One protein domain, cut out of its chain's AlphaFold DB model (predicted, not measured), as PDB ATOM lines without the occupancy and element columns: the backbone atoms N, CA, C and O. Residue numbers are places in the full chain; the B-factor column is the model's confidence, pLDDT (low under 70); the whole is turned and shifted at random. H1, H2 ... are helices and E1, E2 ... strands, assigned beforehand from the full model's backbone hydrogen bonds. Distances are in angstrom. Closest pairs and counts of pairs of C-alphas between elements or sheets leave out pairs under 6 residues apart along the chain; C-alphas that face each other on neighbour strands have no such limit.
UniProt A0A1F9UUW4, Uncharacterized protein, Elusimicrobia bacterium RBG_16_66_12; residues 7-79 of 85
ATOM      1  N   VAL A   7     -23.088 -46.141 -32.289       89.44
ATOM      2  CA  VAL A   7     -22.814 -46.211 -30.850       89.44
ATOM      3  C   VAL A   7     -24.079 -46.655 -30.134       89.44
ATOM      4  O   VAL A   7     -25.121 -46.026 -30.285       89.44
ATOM      5  N   GLU A   8     -23.997 -47.724 -29.352       90.62
ATOM      6  CA  GLU A   8     -25.077 -48.133 -28.455       90.62
ATOM      7  C   GLU A   8     -24.962 -47.380 -27.122       90.62
ATOM      8  O   GLU A   8     -23.871 -47.277 -26.548       90.62
ATOM      9  N   ALA A   9     -26.083 -46.835 -26.645       90.56
ATOM     10  CA  ALA A   9     -26.162 -46.082 -25.399       90.56
ATOM     11  C   ALA A   9     -27.325 -46.576 -24.530       90.56
ATOM     12  O   ALA A   9     -28.474 -46.623 -24.974       90.56
ATOM     13  N   GLY A  10     -27.024 -46.886 -23.270       92.62
ATOM     14  CA  GLY A  10     -28.037 -47.123 -22.247       92.62
ATOM     15  C   GLY A  10     -28.599 -45.802 -21.727       92.62
ATOM     16  O   GLY A  10     -27.839 -44.912 -21.352       92.62
ATOM     17  N   VAL A  11     -29.919 -45.672 -21.679       92.69
ATOM     18  CA  VAL A  11     -30.625 -44.479 -21.200       92.69
ATOM     19  C   VAL A  11     -31.781 -44.853 -20.276       92.69
ATOM     20  O   VAL A  11     -32.294 -45.969 -20.316       92.69
ATOM     21  N   ASP A  12     -32.217 -43.905 -19.457       94.69
ATOM     22  CA  ASP A  12     -33.536 -43.934 -18.839       94.69
ATOM     23  C   ASP A  12     -34.553 -43.341 -19.818       94.69
ATOM     24  O   ASP A  12     -34.594 -42.135 -20.082       94.69
ATOM     25  N   ALA A  13     -35.365 -44.220 -20.389       94.25
ATOM     26  CA  ALA A  13     -36.304 -43.904 -21.445       94.25
ATOM     27  C   ALA A  13     -37.438 -42.979 -21.000       94.25
ATOM     28  O   ALA A  13     -38.018 -42.305 -21.849       94.25
ATOM     29  N   ARG A  14     -37.688 -42.847 -19.687       95.38
ATOM     30  CA  ARG A  14     -38.671 -41.889 -19.150       95.38
ATOM     31  C   ARG A  14     -38.473 -40.487 -19.706       95.38
ATOM     32  O   ARG A  14     -39.435 -39.816 -20.056       95.38
ATOM     33  N   PHE A  15     -37.219 -40.063 -19.833       94.62
ATOM     34  CA  PHE A  15     -36.892 -38.741 -20.356       94.62
ATOM     35  C   PHE A  15     -37.115 -38.648 -21.869       94.62
ATOM     36  O   PHE A  15     -37.582 -37.625 -22.357       94.62
ATOM     37  N   LEU A  16     -36.813 -39.708 -22.624       93.75
ATOM     38  CA  LEU A  16     -36.936 -39.699 -24.087       93.75
ATOM     39  C   LEU A  16     -38.366 -39.921 -24.586       93.75
ATOM     40  O   LEU A  16     -38.673 -39.516 -25.708       93.75
ATOM     41  N   TRP A  17     -39.200 -40.587 -23.789       92.75
ATOM     42  CA  TRP A  17     -40.596 -40.897 -24.101       92.75
ATOM     43  C   TRP A  17     -41.585 -39.981 -23.374       92.75
ATOM     44  O   TRP A  17     -42.788 -40.140 -23.549       92.75
ATOM     45  N   ASP A  18     -41.086 -39.030 -22.574       92.38
ATOM     46  CA  ASP A  18     -41.891 -38.185 -21.678       92.38
ATOM     47  C   ASP A  18     -42.823 -39.019 -20.772       92.38
ATOM     48  O   ASP A  18     -43.973 -38.672 -20.490       92.38
ATOM     49  N   GLU A  19     -42.327 -40.174 -20.320       92.44
ATOM     50  CA  GLU A  19     -43.101 -41.122 -19.528       92.44
ATOM     51  C   GLU A  19     -42.963 -40.827 -18.032       92.44
ATOM     52  O   GLU A  19     -41.890 -40.921 -17.427       92.44
ATOM     53  N   LYS A  20     -44.093 -40.507 -17.398       92.88
ATOM     54  CA  LYS A  20     -44.171 -40.245 -15.958       92.88
ATOM     55  C   LYS A  20     -44.256 -41.558 -15.186       92.88
ATOM     56  O   LYS A  20     -45.338 -42.004 -14.818       92.88
ATOM     57  N   SER A  21     -43.100 -42.154 -14.918       91.25
ATOM     58  CA  SER A  21     -42.968 -43.355 -14.090       91.25
ATOM     59  C   SER A  21     -42.037 -43.101 -12.903       91.25
ATOM     60  O   SER A  21     -40.963 -42.518 -13.051       91.25
ATOM     61  N   GLU A  22     -42.411 -43.579 -11.714       91.12
ATOM     62  CA  GLU A  22     -41.519 -43.592 -10.542       91.12
ATOM     63  C   GLU A  22     -40.419 -44.654 -10.673       91.12
ATOM     64  O   GLU A  22     -39.349 -44.535 -10.074       91.12
ATOM     65  N   ARG A  23     -40.658 -45.682 -11.495       91.88
ATOM     66  CA  ARG A  23     -39.692 -46.741 -11.785       91.88
ATOM     67  C   ARG A  23     -38.813 -46.331 -12.955       91.88
ATOM     68  O   ARG A  23     -39.323 -45.896 -13.981       91.88
ATOM     69  N   LEU A  24     -37.508 -46.530 -12.804       91.38
ATOM     70  CA  LEU A  24     -36.540 -46.373 -13.883       91.38
ATOM     71  C   LEU A  24     -36.913 -47.256 -15.085       91.38
ATOM     72  O   LEU A  24     -37.208 -48.439 -14.905       91.38
ATOM     73  N   LEU A  25     -36.870 -46.682 -16.290       93.00
ATOM     74  CA  LEU A  25     -37.128 -47.394 -17.543       93.00
ATOM     75  C   LEU A  25     -35.828 -47.508 -18.334       93.00
ATOM     76  O   LEU A  25     -35.581 -46.757 -19.271       93.00
ATOM     77  N   GLY A  26     -34.966 -48.438 -17.926       92.69
ATOM     78  CA  GLY A  26     -33.719 -48.692 -18.642       92.69
ATOM     79  C   GLY A  26     -33.986 -49.173 -20.067       92.69
ATOM     80  O   GLY A  26     -34.706 -50.151 -20.267       92.69
ATOM     81  N   HIS A  27     -33.392 -48.501 -21.047       92.75
ATOM     82  CA  HIS A  27     -33.511 -48.848 -22.457       92.75
ATOM     83  C   HIS A  27     -32.175 -48.672 -23.176       92.75
ATOM     84  O   HIS A  27     -31.341 -47.868 -22.764       92.75
ATOM     85  N   SER A  28     -31.978 -49.428 -24.254       92.12
ATOM     86  CA  SER A  28     -30.823 -49.274 -25.130       92.12
ATOM     87  C   SER A  28     -31.253 -48.642 -26.446       92.12
ATOM     88  O   SER A  28     -32.223 -49.084 -27.062       92.12
ATOM     89  N   ILE A  29     -30.529 -47.609 -26.866       92.25
ATOM     90  CA  ILE A  29     -30.751 -46.906 -28.128       92.25
ATOM     91  C   ILE A  29     -29.473 -46.900 -28.961       92.25
ATOM     92  O   ILE A  29     -28.362 -46.993 -28.435       92.25
ATOM     93  N   LEU A  30     -29.621 -46.728 -30.273       92.31
ATOM     94  CA  LEU A  30     -28.485 -46.530 -31.171       92.31
ATOM     95  C   LEU A  30     -28.340 -45.053 -31.509       92.31
ATOM     96  O   LEU A  30     -29.249 -44.460 -32.081       92.31
ATOM     97  N   VAL A  31     -27.179 -44.474 -31.230       93.00
ATOM     98  CA  VAL A  31     -26.760 -43.173 -31.750       93.00
ATOM     99  C   VAL A  31     -26.175 -43.379 -33.144       93.00
ATOM    100  O   VAL A  31     -25.211 -44.124 -33.339       93.00
ATOM    101  N   THR A  32     -26.781 -42.718 -34.124       92.31
ATOM    102  CA  THR A  32     -26.434 -42.818 -35.549       92.31
ATOM    103  C   THR A  32     -25.672 -41.596 -36.057       92.31
ATOM    104  O   THR A  32     -25.074 -41.648 -37.131       92.31
ATOM    105  N   GLY A  33     -25.658 -40.504 -35.287       92.69
ATOM    106  CA  GLY A  33     -24.905 -39.291 -35.592       92.69
ATOM    107  C   GLY A  33     -25.041 -38.227 -34.505       92.69
ATOM    108  O   GLY A  33     -25.857 -38.351 -33.592       92.69
ATOM    109  N   ALA A  34     -24.255 -37.159 -34.623       93.94
ATOM    110  CA  ALA A  34     -24.330 -35.984 -33.761       93.94
ATOM    111  C   ALA A  34     -24.482 -34.721 -34.613       93.94
ATOM    112  O   ALA A  34     -23.828 -34.590 -35.647       93.94
ATOM    113  N   GLU A  35     -25.321 -33.795 -34.158       96.62
ATOM    114  CA  GLU A  35     -25.401 -32.449 -34.722       96.62
ATOM    115  C   GLU A  35     -24.429 -31.544 -33.960       96.62
ATOM    116  O   GLU A  35     -24.440 -31.507 -32.724       96.62
ATOM    117  N   VAL A  36     -23.586 -30.813 -34.689       96.50
ATOM    118  CA  VAL A  36     -22.527 -29.972 -34.117       96.50
ATOM    119  C   VAL A  36     -22.647 -28.552 -34.654       96.50
ATOM    120  O   VAL A  36     -22.734 -28.327 -35.862       96.50
ATOM    121  N   SER A  37     -22.619 -27.578 -33.748       95.81
ATOM    122  CA  SER A  37     -22.633 -26.157 -34.077       95.81
ATOM    123  C   SER A  37     -21.453 -25.798 -34.975       95.81
ATOM    124  O   SER A  37     -20.294 -25.945 -34.587       95.81
ATOM    125  N   LYS A  38     -21.735 -25.240 -36.156       94.50
ATOM    126  CA  LYS A  38     -20.687 -24.762 -37.073       94.50
ATOM    127  C   LYS A  38     -19.895 -23.581 -36.513       94.50
ATOM    128  O   LYS A  38     -18.770 -23.357 -36.940       94.50
ATOM    129  N   MET A  39     -20.495 -22.805 -35.610       96.50
ATOM    130  CA  MET A  39     -19.871 -21.605 -35.050       96.50
ATOM    131  C   MET A  39     -19.006 -21.908 -33.830       96.50
ATOM    132  O   MET A  39     -17.930 -21.335 -33.702       96.50
ATOM    133  N   SER A  40     -19.481 -22.771 -32.931       95.31
ATOM    134  CA  SER A  40     -18.823 -23.017 -31.641       95.31
ATOM    135  C   SER A  40     -18.169 -24.391 -31.526       95.31
ATOM    136  O   SER A  40     -17.331 -24.587 -30.655       95.31
ATOM    137  N   GLY A  41     -18.523 -25.344 -32.392       93.69
ATOM    138  CA  GLY A  41     -18.087 -26.734 -32.266       93.69
ATOM    139  C   GLY A  41     -18.821 -27.520 -31.176       93.69
ATOM    140  O   GLY A  41     -18.514 -28.691 -30.967       93.69
ATOM    141  N   ASP A  42     -19.805 -26.918 -30.501       94.06
ATOM    142  CA  ASP A  42     -20.573 -27.595 -29.456       94.06
ATOM    143  C   ASP A  42     -21.526 -28.639 -30.043       94.06
ATOM    144  O   ASP A  42     -22.185 -28.407 -31.062       94.06
ATOM    145  N   THR A  43     -21.665 -29.773 -29.357       95.94
ATOM    146  CA  THR A  43     -22.695 -30.765 -29.680       95.94
ATOM    147  C   THR A  43     -24.076 -30.216 -29.338       95.94
ATOM    148  O   THR A  43     -24.392 -29.967 -28.175       95.94
ATOM    149  N   LEU A  44     -24.920 -30.068 -30.357       96.69
ATOM    150  CA  LEU A  44     -26.299 -29.603 -30.219       96.69
ATOM    151  C   LEU A  44     -27.245 -30.751 -29.846       96.69
ATOM    152  O   LEU A  44     -28.235 -30.547 -29.142       96.69
ATOM    153  N   GLY A  45     -26.924 -31.968 -30.282       96.69
ATOM    154  CA  GLY A  45     -27.678 -33.170 -29.953       96.69
ATOM    155  C   GLY A  45     -27.270 -34.369 -30.792       96.69
ATOM    156  O   GLY A  45     -26.244 -34.350 -31.473       96.69
ATOM    157  N   PHE A  46     -28.094 -35.406 -30.737       96.00
ATOM    158  CA  PHE A  46     -27.801 -36.709 -31.320       96.00
ATOM    159  C   PHE A  46     -28.968 -37.197 -32.168       96.00
ATOM    160  O   PHE A  46     -30.129 -37.026 -31.801       96.00
ATOM    161  N   TYR A  47     -28.650 -37.833 -33.289       95.25
ATOM    162  CA  TYR A  47     -29.607 -38.616 -34.055       95.25
ATOM    163  C   TYR A  47     -29.622 -40.034 -33.495       95.25
ATOM    164  O   TYR A  47     -28.562 -40.652 -33.357       95.25
ATOM    165  N   ILE A  48     -30.807 -40.534 -33.147       94.12
ATOM    166  CA  ILE A  48     -30.979 -41.836 -32.501       94.12
ATOM    167  C   ILE A  48     -31.961 -42.720 -33.263       94.12
ATOM    168  O   ILE A  48     -32.871 -42.216 -33.920       94.12
ATOM    169  N   ASN A  49     -31.799 -44.033 -33.127       92.50
ATOM    170  CA  ASN A  49     -32.789 -45.046 -33.469       92.50
ATOM    171  C   ASN A  49     -33.225 -45.755 -32.177       92.50
ATOM    172  O   ASN A  49     -32.377 -46.183 -31.389       92.50
ATOM    173  N   ASP A  50     -34.534 -45.834 -31.958       92.31
ATOM    174  CA  ASP A  50     -35.142 -46.187 -30.674       92.31
ATOM    175  C   ASP A  50     -36.258 -47.209 -30.890       92.31
ATOM    176  O   ASP A  50     -37.294 -46.914 -31.486       92.31
ATOM    177  N   SER A  51     -36.032 -48.429 -30.411       89.94
ATOM    178  CA  SER A  51     -36.960 -49.548 -30.589       89.94
ATOM    179  C   SER A  51     -38.114 -49.584 -29.587       89.94
ATOM    180  O   SER A  51     -39.000 -50.420 -29.746       89.94
ATOM    181  N   GLY A  52     -38.096 -48.748 -28.545       87.06
ATOM    182  CA  GLY A  52     -39.022 -48.880 -27.421       87.06
ATOM    183  C   GLY A  52     -40.341 -48.115 -27.545       87.06
ATOM    184  O   GLY A  52     -41.166 -48.216 -26.643       87.06
ATOM    185  N   THR A  53     -40.580 -47.384 -28.638       81.50
ATOM    186  CA  THR A  53     -41.875 -46.723 -28.896       81.50
ATOM    187  C   THR A  53     -42.791 -47.579 -29.784       81.50
ATOM    188  O   THR A  53     -42.310 -48.450 -30.508       81.50
ATOM    189  N   ASP A  54     -44.105 -47.323 -29.770       77.00
ATOM    190  CA  ASP A  54     -45.078 -47.928 -30.699       77.00
ATOM    191  C   ASP A  54     -45.820 -46.836 -31.506       77.00
ATOM    192  O   ASP A  54     -46.558 -46.043 -30.913       77.00
ATOM    193  N   PRO A  55     -45.620 -46.743 -32.837       78.38
ATOM    194  CA  PRO A  55     -44.692 -47.553 -33.634       78.38
ATOM    195  C   PRO A  55     -43.222 -47.309 -33.233       78.38
ATOM    196  O   PRO A  55     -42.922 -46.265 -32.636       78.38
ATOM    197  N   PRO A  56     -42.291 -48.229 -33.573       74.56
ATOM    198  CA  PRO A  56     -40.865 -48.049 -33.309       74.56
ATOM    199  C   PRO A  56     -40.386 -46.684 -33.782       74.56
ATOM    200  O   PRO A  56     -40.757 -46.220 -34.867       74.56
ATOM    201  N   GLY A  57     -39.588 -46.033 -32.946       67.44
ATOM    202  CA  GLY A  57     -39.209 -44.650 -33.128       67.44
ATOM    203  C   GLY A  57     -38.403 -44.533 -34.403       67.44
ATOM    204  O   GLY A  57     -37.282 -45.033 -34.480       67.44
ATOM    205  N   ALA A  58     -38.961 -43.856 -35.407       77.06
ATOM    206  CA  ALA A  58     -38.187 -43.467 -36.574       77.06
ATOM    207  C   ALA A  58     -36.964 -42.654 -36.122       77.06
ATOM    208  O   ALA A  58     -37.002 -41.987 -35.082       77.06
ATOM    209  N   GLY A  59     -35.890 -42.703 -36.916       86.38
ATOM    210  CA  GLY A  59     -34.669 -41.960 -36.626       86.38
ATOM    211  C   GLY A  59     -34.984 -40.501 -36.287       86.38
ATOM    212  O   GLY A  59     -35.557 -39.794 -37.117       86.38
ATOM    213  N   ARG A  60     -34.652 -40.063 -35.068       92.69
ATOM    214  CA  ARG A  60     -35.034 -38.733 -34.565       92.69
ATOM    215  C   ARG A  60     -33.876 -38.007 -33.909       92.69
ATOM    216  O   ARG A  60     -32.943 -38.627 -33.405       92.69
ATOM    217  N   PHE A  61     -33.959 -36.683 -33.916       95.88
ATOM    218  CA  PHE A  61     -33.017 -35.817 -33.221       95.88
ATOM    219  C   PHE A  61     -33.422 -35.646 -31.754       95.88
ATOM    220  O   PHE A  61     -34.582 -35.355 -31.457       95.88
ATOM    221  N   VAL A  62     -32.456 -35.779 -30.850       96.44
ATOM    222  CA  VAL A  62     -32.601 -35.523 -29.416       96.44
ATOM    223  C   VAL A  62     -31.620 -34.421 -29.011       96.44
ATOM    224  O   VAL A  62     -30.411 -34.600 -29.193       96.44
ATOM    225  N   PRO A  63     -32.093 -33.297 -28.436       97.81
ATOM    226  CA  PRO A  63     -31.218 -32.241 -27.935       97.81
ATOM    227  C   PRO A  63     -30.214 -32.766 -26.903       97.81
ATOM    228  O   PRO A  63     -30.560 -33.601 -26.064       97.81
ATOM    229  N   ALA A  64     -28.991 -32.233 -26.906       96.06
ATOM    230  CA  ALA A  64     -27.907 -32.719 -26.048       96.06
ATOM    231  C   ALA A  64     -28.265 -32.708 -24.551       96.06
ATOM    232  O   ALA A  64     -27.898 -33.632 -23.827       96.06
ATOM    233  N   ALA A  65     -29.013 -31.697 -24.093       95.81
ATOM    234  CA  ALA A  65     -29.476 -31.614 -22.708       95.81
ATOM    235  C   ALA A  65     -30.420 -32.770 -22.339       95.81
ATOM    236  O   ALA A  65     -30.239 -33.395 -21.297       95.81
ATOM    237  N   LEU A  66     -31.375 -33.095 -23.219       96.25
ATOM    238  CA  LEU A  66     -32.319 -34.192 -23.006       96.25
ATOM    239  C   LEU A  66     -31.618 -35.554 -23.070       96.25
ATOM    240  O   LEU A  66     -31.853 -36.413 -22.226       96.25
ATOM    241  N   PHE A  67     -30.704 -35.734 -24.031       94.94
ATOM    242  CA  PHE A  67     -29.909 -36.957 -24.131       94.94
ATOM    243  C   PHE A  67     -29.063 -37.175 -22.873       94.94
ATOM    244  O   PHE A  67     -29.049 -38.271 -22.321       94.94
ATOM    245  N   ARG A  68     -28.389 -36.122 -22.388       93.38
ATOM    246  CA  ARG A  68     -27.585 -36.185 -21.162       93.38
ATOM    247  C   ARG A  68     -28.443 -36.538 -19.955       93.38
ATOM    248  O   ARG A  68     -28.052 -37.407 -19.190       93.38
ATOM    249  N   GLN A  69     -29.614 -35.917 -19.824       93.69
ATOM    250  CA  GLN A  69     -30.556 -36.235 -18.756       93.69
ATOM    251  C   GLN A  69     -30.975 -37.711 -18.792       93.69
ATOM    252  O   GLN A  69     -30.960 -38.371 -17.756       93.69
ATOM    253  N   ALA A  70     -31.283 -38.247 -19.976       93.75
ATOM    254  CA  ALA A  70     -31.643 -39.651 -20.145       93.75
ATOM    255  C   ALA A  70     -30.478 -40.602 -19.824       93.75
ATOM    256  O   ALA A  70     -30.652 -41.594 -19.120       93.75
ATOM    257  N   TRP A  71     -29.278 -40.284 -20.305       91.62
ATOM    258  CA  TRP A  71     -28.075 -41.085 -20.093       91.62
ATOM    259  C   TRP A  71     -27.633 -41.108 -18.625       91.62
ATOM    260  O   TRP A  71     -27.396 -42.172 -18.056       91.62
ATOM    261  N   GLU A  72     -27.570 -39.944 -17.979       90.62
ATOM    262  CA  GLU A  72     -27.201 -39.826 -16.564       90.62
ATOM    263  C   GLU A  72     -28.292 -40.388 -15.645       90.62
ATOM    264  O   GLU A  72     -27.980 -41.003 -14.623       90.62
ATOM    265  N   GLY A  73     -29.562 -40.236 -16.034       87.62
ATOM    266  CA  GLY A  73     -30.720 -40.741 -15.300       87.62
ATOM    267  C   GLY A  73     -30.757 -42.263 -15.156       87.62
ATOM    268  O   GLY A  73     -31.327 -42.761 -14.187       87.62
ATOM    269  N   LEU A  74     -30.097 -43.003 -16.056       87.00
ATOM    270  CA  LEU A  74     -30.010 -44.460 -15.961       87.00
ATOM    271  C   LEU A  74     -29.211 -44.921 -14.729       87.00
ATOM    272  O   LEU A  74     -29.443 -46.016 -14.224       87.00
ATOM    273  N   GLY A  75     -28.250 -44.125 -14.245       76.19
ATOM    274  CA  GLY A  75     -27.458 -44.418 -13.038       76.19
ATOM    275  C   GLY A  75     -26.557 -45.666 -13.099       76.19
ATOM    276  O   GLY A  75     -25.719 -45.860 -12.220       76.19
ATOM    277  N   LEU A  76     -26.683 -46.498 -14.137       62.88
ATOM    278  CA  LEU A  76     -25.952 -47.745 -14.334       62.88
ATOM    279  C   LEU A  76     -24.869 -47.547 -15.398       62.88
ATOM    280  O   LEU A  76     -25.096 -47.824 -16.566       62.88
ATOM    281  N   THR A  77     -23.667 -47.136 -14.981       53.12
ATOM    282  CA  THR A  77     -22.420 -47.132 -15.786       53.12
ATOM    283  C   THR A  77     -22.426 -46.329 -17.103       53.12
ATOM    284  O   THR A  77     -23.251 -46.486 -17.990       53.12
ATOM    285  N   ARG A  78     -21.404 -45.477 -17.268       57.75
ATOM    286  CA  ARG A  78     -21.165 -44.588 -18.425       57.75
ATOM    287  C   ARG A  78     -20.675 -45.343 -19.675       57.75
ATOM    288  O   ARG A  78     -19.661 -44.971 -20.263       57.75
ATOM    289  N   SER A  79     -21.319 -46.446 -20.026       55.59
ATOM    290  CA  SER A  79     -20.838 -47.358 -21.063       55.59
ATOM    291  C   SER A  79     -21.347 -46.914 -22.432       55.59
ATOM    292  O   SER A  79     -22.552 -46.857 -22.655       55.59
TER     293      SER A  79
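What this domain is: This is residues 7 to 79 of the 85 residues of an uncharacterized protein of Elusimicrobia bacterium RBG_16_66_12 (UniProt A0A1F9UUW4). A strongly twisted sheet of four strands curls round one helix, H2, and a much shorter helix, H1, packs on H2 and sits beside the strands. The longest strand, E2, bends by 71 degrees at residue 32 and pairs with E1 before the bend, while E3 runs beside it on both sides of the bend. The printed part has 73 residues, with two named helices and four named strands in the order E1, H1, E2, E3, E4, H2; the sheet's order is E1, E2, E3, E4, all antiparallel, and the class is mixed, helices and strands. It is compact, with a radius of gyration of the C-alphas of 12.3 A and spans of 39 by 27 by 21 A.

Where its parts are: Begin in the sheet with E2, residues 26 to 36, which runs 26.7 A from C-alpha 26 at (-33.719, -48.692, -18.642) to C-alpha 36. E3, residues 43 to 50, measures 19.8 A, and E4, residues 57 to 63, measures 15.6 A. Find C-alpha 7 at (-22.814, -46.211, -30.850); from there E1, residues 7 to 12, runs 16.3 A. H1 is residues 13 to 17, 5.9 A long. H2, residues 64 to 73, runs 13.7 A and ends with C-alpha 73 at (-30.720, -40.741, -15.300).

How they stand to each other: Look first at the inner strands E2 and E3, a hairpin at 137 degrees, with N 32 and O 47 at 2.8 A and N 44 and O 35 at 2.8 A. E3 and E4 are also a hairpin, at 160 degrees, where N 62 and O 46 are 2.8 A apart. On the other side of E2, the edge strand E1 is antiparallel to it at 123 degrees, with N 31 and O 7 at 2.7 A. E2, E3 and E4 form a meander, each strand the antiparallel neighbour of the one before. E1 is apart from E3 and E4. H2 is on the sheet, which curls round it: its closest C-alphas to E1 are those of Trp 71 and Val 11, 4.4 A, and to E3 those of Ala 64 and Gly 45, 3.9 A. H1 is on the sheet at a height over the sheet of 6.9 A, over none of the strands. H1 and H2 touch, their closest C-alphas being those of Phe 15 and Ala 70, 5.3 A. In H1 and H2 every O i to N i+4 pair is within hydrogen-bond range.

The domain as a whole: The two C-alphas farthest apart are those of Arg 23 and Met 39, 39.6 A. The printed part has no cut and no long link; the links E1 to H1 and E4 to H2 are tight. The mean pLDDT of the printed part is 89.6; look for values under 70 at residue 57 and residues 76 to 79.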